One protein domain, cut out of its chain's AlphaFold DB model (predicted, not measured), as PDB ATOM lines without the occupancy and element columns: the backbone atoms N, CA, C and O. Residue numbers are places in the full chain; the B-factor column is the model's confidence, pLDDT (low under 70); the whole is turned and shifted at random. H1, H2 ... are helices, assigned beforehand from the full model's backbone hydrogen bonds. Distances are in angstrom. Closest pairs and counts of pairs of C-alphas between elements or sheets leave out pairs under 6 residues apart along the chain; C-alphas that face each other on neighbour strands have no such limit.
ATOM      1  N   ILE A 181     162.812 138.798 151.657       54.88
ATOM      2  CA  ILE A 181     162.574 137.562 150.901       54.88
ATOM      3  C   ILE A 181     161.155 137.320 150.360       54.88
ATOM      4  O   ILE A 181     161.046 136.793 149.262       54.88
ATOM      5  N   ARG A 182     160.065 137.694 151.049       63.78
ATOM      6  CA  ARG A 182     158.706 137.316 150.591       63.78
ATOM      7  C   ARG A 182     158.213 138.087 149.359       63.78
ATOM      8  O   ARG A 182     157.601 137.487 148.486       63.78
ATOM      9  N   LEU A 183     158.466 139.397 149.274       68.25
ATOM     10  CA  LEU A 183     157.979 140.202 148.142       68.25
ATOM     11  C   LEU A 183     158.840 139.995 146.891       68.25
ATOM     12  O   LEU A 183     158.319 139.986 145.781       68.25
ATOM     13  N   GLU A 184     160.148 139.816 147.070       73.50
ATOM     14  CA  GLU A 184     161.084 139.550 145.973       73.50
ATOM     15  C   GLU A 184     160.837 138.169 145.349       73.50
ATOM     16  O   GLU A 184     160.883 138.032 144.127       73.50
ATOM     17  N   ASP A 185     160.522 137.163 146.169       69.94
ATOM     18  CA  ASP A 185     160.134 135.822 145.722       69.94
ATOM     19  C   ASP A 185     158.754 135.806 145.040       69.94
ATOM     20  O   ASP A 185     158.613 135.278 143.935       69.94
ATOM     21  N   ALA A 186     157.762 136.495 145.619       71.19
ATOM     22  CA  ALA A 186     156.463 136.687 144.981       71.19
ATOM     23  C   ALA A 186     156.601 137.384 143.616       71.19
ATOM     24  O   ALA A 186     156.006 136.934 142.643       71.19
ATOM     25  N   LEU A 187     157.425 138.432 143.501       78.25
ATOM     26  CA  LEU A 187     157.635 139.139 142.235       78.25
ATOM     27  C   LEU A 187     158.315 138.254 141.177       78.25
ATOM     28  O   LEU A 187     157.880 138.246 140.027       78.25
ATOM     29  N   LYS A 188     159.333 137.466 141.555       79.38
ATOM     30  CA  LYS A 188     159.951 136.466 140.664       79.38
ATOM     31  C   LYS A 188     158.932 135.425 140.197       79.38
ATOM     32  O   LYS A 188     158.895 135.102 139.013       79.38
ATOM     33  N   THR A 189     158.075 134.961 141.105       76.31
ATOM     34  CA  THR A 189     156.995 134.009 140.812       76.31
ATOM     35  C   THR A 189     155.967 134.597 139.844       76.31
ATOM     36  O   THR A 189     155.599 133.928 138.882       76.31
ATOM     37  N   VAL A 190     155.553 135.860 140.019       78.44
ATOM     38  CA  VAL A 190     154.662 136.553 139.067       78.44
ATOM     39  C   VAL A 190     155.311 136.660 137.688       78.44
ATOM     40  O   VAL A 190     154.661 136.349 136.697       78.44
ATOM     41  N   VAL A 191     156.585 137.055 137.601       79.75
ATOM     42  CA  VAL A 191     157.291 137.173 136.312       79.75
ATOM     43  C   VAL A 191     157.395 135.815 135.605       79.75
ATOM     44  O   VAL A 191     157.144 135.735 134.404       79.75
ATOM     45  N   ALA A 192     157.686 134.736 136.339       75.31
ATOM     46  CA  ALA A 192     157.699 133.379 135.792       75.31
ATOM     47  C   ALA A 192     156.302 132.914 135.329       75.31
ATOM     48  O   ALA A 192     156.169 132.344 134.247       75.31
ATOM     49  N   ALA A 193     155.250 133.202 136.105       74.06
ATOM     50  CA  ALA A 193     153.868 132.873 135.755       74.06
ATOM     51  C   ALA A 193     153.376 133.651 134.521       74.06
ATOM     52  O   ALA A 193     152.740 133.074 133.639       74.06
ATOM     53  N   VAL A 194     153.708 134.942 134.422       77.38
ATOM     54  CA  VAL A 194     153.417 135.781 133.248       77.38
ATOM     55  C   VAL A 194     154.127 135.242 132.008       77.38
ATOM     56  O   VAL A 194     153.479 135.085 130.980       77.38
ATOM     57  N   HIS A 195     155.407 134.863 132.103       75.44
ATOM     58  CA  HIS A 195     156.130 134.243 130.987       75.44
ATOM     59  C   HIS A 195     155.485 132.919 130.540       75.44
ATOM     60  O   HIS A 195     155.314 132.680 129.347       75.44
ATOM     61  N   ALA A 196     155.087 132.057 131.480       73.94
ATOM     62  CA  ALA A 196     154.391 130.810 131.155       73.94
ATOM     63  C   ALA A 196     153.006 131.053 130.523       73.94
ATOM     64  O   ALA A 196     152.577 130.291 129.657       73.94
ATOM     65  N   THR A 197     152.318 132.126 130.924       71.81
ATOM     66  CA  THR A 197     151.000 132.477 130.383       71.81
ATOM     67  C   THR A 197     151.107 133.139 129.010       71.81
ATOM     68  O   THR A 197     150.255 132.880 128.173       71.81
ATOM     69  N   ASP A 198     152.159 133.913 128.733       72.19
ATOM     70  CA  ASP A 198     152.458 134.459 127.399       72.19
ATOM     71  C   ASP A 198     152.759 133.341 126.383       72.19
ATOM     72  O   ASP A 198     152.198 133.320 125.288       72.19
ATOM     73  N   GLU A 199     153.559 132.342 126.774       75.50
ATOM     74  CA  GLU A 199     153.784 131.139 125.960       75.50
ATOM     75  C   GLU A 199     152.480 130.363 125.710       75.50
ATOM     76  O   GLU A 199     152.196 129.978 124.575       75.50
ATOM     77  N   TYR A 200     151.637 130.186 126.733       70.19
ATOM     78  CA  TYR A 200     150.326 129.548 126.570       70.19
ATOM     79  C   TYR A 200     149.362 130.383 125.708       70.19
ATOM     80  O   TYR A 200     148.648 129.836 124.873       70.19
ATOM     81  N   ALA A 201     149.365 131.711 125.841       71.31
ATOM     82  CA  ALA A 201     148.528 132.613 125.054       71.31
ATOM     83  C   ALA A 201     148.834 132.497 123.552       71.31
ATOM     84  O   ALA A 201     147.910 132.435 122.736       71.31
ATOM     85  N   LYS A 202     150.117 132.350 123.186       72.44
ATOM     86  CA  LYS A 202     150.542 132.065 121.806       72.44
ATOM     87  C   LYS A 202     149.980 130.742 121.283       72.44
ATOM     88  O   LYS A 202     149.532 130.709 120.139       72.44
ATOM     89  N   THR A 203     149.956 129.668 122.085       72.56
ATOM     90  CA  THR A 203     149.445 128.360 121.618       72.56
ATOM     91  C   THR A 203     147.934 128.351 121.383       72.56
ATOM     92  O   THR A 203     147.468 127.636 120.500       72.56
ATOM     93  N   ILE A 204     147.174 129.178 122.110       77.12
ATOM     94  CA  ILE A 204     145.721 129.345 121.919       77.12
ATOM     95  C   ILE A 204     145.349 130.480 120.944       77.12
ATOM     96  O   ILE A 204     144.166 130.770 120.767       77.12
ATOM     97  N   GLY A 205     146.331 131.141 120.318       73.31
ATOM     98  CA  GLY A 205     146.109 132.256 119.389       73.31
ATOM     99  C   GLY A 205     145.555 133.530 120.041       73.31
ATOM    100  O   GLY A 205     144.986 134.378 119.353       73.31
ATOM    101  N   TYR A 206     145.693 133.675 121.361       67.56
ATOM    102  CA  TYR A 206     145.177 134.809 122.120       67.56
ATOM    103  C   TYR A 206     146.245 135.901 122.250       67.56
ATOM    104  O   TYR A 206     147.314 135.680 122.816       67.56
ATOM    105  N   ALA A 207     145.952 137.102 121.751       64.31
ATOM    106  CA  ALA A 207     146.828 138.257 121.920       64.31
ATOM    107  C   ALA A 207     146.738 138.770 123.366       64.31
ATOM    108  O   ALA A 207     145.791 139.471 123.727       64.31
ATOM    109  N   MET A 208     147.709 138.401 124.201       64.25
ATOM    110  CA  MET A 208     147.713 138.801 125.605       64.25
ATOM    111  C   MET A 208     148.011 140.308 125.749       64.25
ATOM    112  O   MET A 208     148.953 140.801 125.123       64.25
ATOM    113  N   PRO A 209     147.234 141.068 126.549       71.56
ATOM    114  CA  PRO A 209     147.537 142.473 126.809       71.56
ATOM    115  C   PRO A 209     148.862 142.611 127.567       71.56
ATOM    116  O   PRO A 209     149.206 141.772 128.400       71.56
ATOM    117  N   GLN A 210     149.609 143.686 127.301       67.62
ATOM    118  CA  GLN A 210     150.876 143.927 127.991       67.62
ATOM    119  C   GLN A 210     150.636 144.244 129.470       67.62
ATOM    120  O   GLN A 210     150.027 145.258 129.804       67.62
ATOM    121  N   PHE A 211     151.158 143.388 130.349       72.75
ATOM    122  CA  PHE A 211     151.127 143.602 131.791       72.75
ATOM    123  C   PHE A 211     151.925 144.846 132.183       72.75
ATOM    124  O   PHE A 211     153.107 144.972 131.852       72.75
ATOM    125  N   THR A 212     151.301 145.745 132.937       79.31
ATOM    126  CA  THR A 212     151.983 146.925 133.469       79.31
ATOM    127  C   THR A 212     152.723 146.599 134.768       79.31
ATOM    128  O   THR A 212     152.468 145.597 135.442       79.31
ATOM    129  N   SER A 213     153.614 147.498 135.193       73.31
ATOM    130  CA  SER A 213     154.246 147.426 136.518       73.31
ATOM    131  C   SER A 213     153.234 147.453 137.678       73.31
ATOM    132  O   SER A 213     153.567 147.031 138.786       73.31
ATOM    133  N   GLU A 214     152.014 147.948 137.444       71.75
ATOM    134  CA  GLU A 214     150.938 148.003 138.435       71.75
ATOM    135  C   GLU A 214     150.197 146.662 138.547       71.75
ATOM    136  O   GLU A 214     149.963 146.189 139.662       71.75
ATOM    137  N   ASP A 215     149.952 145.981 137.422       78.31
ATOM    138  CA  ASP A 215     149.413 144.613 137.394       78.31
ATOM    139  C   ASP A 215     150.347 143.634 138.113       78.31
ATOM    140  O   ASP A 215     149.921 142.878 138.988       78.31
ATOM    141  N   LEU A 216     151.649 143.695 137.805       78.12
ATOM    142  CA  LEU A 216     152.675 142.853 138.434       78.12
ATOM    143  C   LEU A 216     152.741 143.070 139.952       78.12
ATOM    144  O   LEU A 216     152.842 142.111 140.722       78.12
ATOM    145  N   ARG A 217     152.636 144.327 140.400       76.38
ATOM    146  CA  ARG A 217     152.602 144.676 141.826       76.38
ATOM    147  C   ARG A 217     151.317 144.192 142.499       76.38
ATOM    148  O   ARG A 217     151.372 143.719 143.632       76.38
ATOM    149  N   THR A 218     150.185 144.273 141.807       77.75
ATOM    150  CA  THR A 218     148.885 143.789 142.290       77.75
ATOM    151  C   THR A 218     148.888 142.269 142.436       77.75
ATOM    152  O   THR A 218     148.543 141.762 143.503       77.75
ATOM    153  N   MET A 219     149.389 141.534 141.440       78.94
ATOM    154  CA  MET A 219     149.573 140.080 141.515       78.94
ATOM    155  C   MET A 219     150.516 139.671 142.658       78.94
ATOM    156  O   MET A 219     150.178 138.785 143.443       78.94
ATOM    157  N   ALA A 220     151.658 140.352 142.822       78.12
ATOM    158  CA  ALA A 220     152.601 140.062 143.905       78.12
ATOM    159  C   ALA A 220     151.995 140.327 145.299       78.12
ATOM    160  O   ALA A 220     152.202 139.539 146.224       78.12
ATOM    161  N   ASN A 221     151.193 141.390 145.445       73.62
ATOM    162  CA  ASN A 221     150.436 141.660 146.669       73.62
ATOM    163  C   ASN A 221     149.400 140.557 146.954       73.62
ATOM    164  O   ASN A 221     149.304 140.095 148.090       73.62
ATOM    165  N   THR A 222     148.667 140.088 145.942       74.69
ATOM    166  CA  THR A 222     147.685 138.997 146.086       74.69
ATOM    167  C   THR A 222     148.344 137.691 146.537       74.69
ATOM    168  O   THR A 222     147.855 137.058 147.474       74.69
ATOM    169  N   ILE A 223     149.496 137.322 145.961       73.62
ATOM    170  CA  ILE A 223     150.279 136.147 146.391       73.62
ATOM    171  C   ILE A 223     150.747 136.305 147.847       73.62
ATOM    172  O   ILE A 223     150.594 135.385 148.651       73.62
ATOM    173  N   MET A 224     151.247 137.488 148.220       69.62
ATOM    174  CA  MET A 224     151.656 137.804 149.596       69.62
ATOM    175  C   MET A 224     150.506 137.707 150.615       69.62
ATOM    176  O   MET A 224     150.742 137.317 151.760       69.62
ATOM    177  N   ILE A 225     149.277 138.052 150.218       68.19
ATOM    178  CA  ILE A 225     148.074 137.945 151.059       68.19
ATOM    179  C   ILE A 225     147.622 136.480 151.172       68.19
ATOM    180  O   ILE A 225     147.395 136.000 152.283       68.19
ATOM    181  N   GLY A 226     147.577 135.735 150.062       61.38
ATOM    182  CA  GLY A 226     147.259 134.300 150.066       61.38
ATOM    183  C   GLY A 226     148.217 133.491 150.950       61.38
ATOM    184  O   GLY A 226     147.780 132.735 151.818       61.38
ATOM    185  N   ALA A 227     149.522 133.755 150.840       57.34
ATOM    186  CA  ALA A 227     150.571 133.152 151.671       57.34
ATOM    187  C   ALA A 227     150.537 133.566 153.160       57.34
ATOM    188  O   ALA A 227     151.353 133.092 153.956       57.34
ATOM    189  N   LYS A 228     149.631 134.472 153.557       53.88
ATOM    190  CA  LYS A 228     149.403 134.866 154.955       53.88
ATOM    191  C   LYS A 228     148.139 134.238 155.560       53.88
ATOM    192  O   LYS A 228     148.065 134.133 156.778       53.88
ATOM    193  N   ASN A 229     147.207 133.768 154.726       51.00
ATOM    194  CA  ASN A 229     145.974 133.101 155.159       51.00
ATOM    195  C   ASN A 229     146.052 131.560 155.095       51.00
ATOM    196  O   ASN A 229     145.163 130.888 155.603       51.00
ATOM    197  N   GLY A 230     147.107 130.993 154.497       49.16
ATOM    198  CA  GLY A 230     147.346 129.544 154.405       49.16
ATOM    199  C   GLY A 230     148.102 128.922 155.589       49.16
ATOM    200  O   GLY A 230     148.822 127.949 155.389       49.16
ATOM    201  N   GLY A 231     148.012 129.506 156.789       43.59
ATOM    202  CA  GLY A 231     148.632 128.975 158.007       43.59
ATOM    203  C   GLY A 231     147.592 128.353 158.934       43.59
ATOM    204  O   GLY A 231     146.864 129.093 159.592       43.59
TER     205      GLY A 231
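What this domain is: This is residues 181 to 231 of the 232 residues of an uncharacterized protein of Candidatus Sulfopaludibacter sp. SbA4 (UniProt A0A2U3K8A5). Two helices cross as a lopsided X: H2 packs with its middle, near Ala 220, across the first half of the longer H1. The rest of H1 makes the long arm of the X, and residues 204 to 212 fold back from its far end to H2. The printed part has 51 residues with two named helices, H1 then H2, and no named strand; the class is all helix. It is loose, with a radius of gyration of the C-alphas of 12.4 A, and elongated, spanning 38 by 21 by 15 A.

Where its parts are: H1, residues 181 to 203, begins at C-alpha 181 (162.574, 137.562, 150.901) and is 33.4 A long from first to last C-alpha. H2, residues 213 to 229, is 24.9 A long and ends at C-alpha 229 (145.974, 133.101, 155.159).

How they stand to each other: H1 touches H2 with residues 182 to 191 alone; the closest C-alphas, of Ala 186 and Ala 220, are 5.2 A apart. They run opposite ways at a steep tilt of 62 degrees. Every O i to N i+4 pair is within hydrogen-bond range in H1, and 12 of 13 in H2.

The domain as a whole: The C-alphas farthest apart, of Gly 205 and Gly 231, are 38.8 A apart. The printed part has no cut, and the link from H1 to H2 is short, with 9 residues. The mean pLDDT of the printed part is 70.6; residues 181 to 183, 185, 206 to 208, 210 and 224 to 231 are under 70.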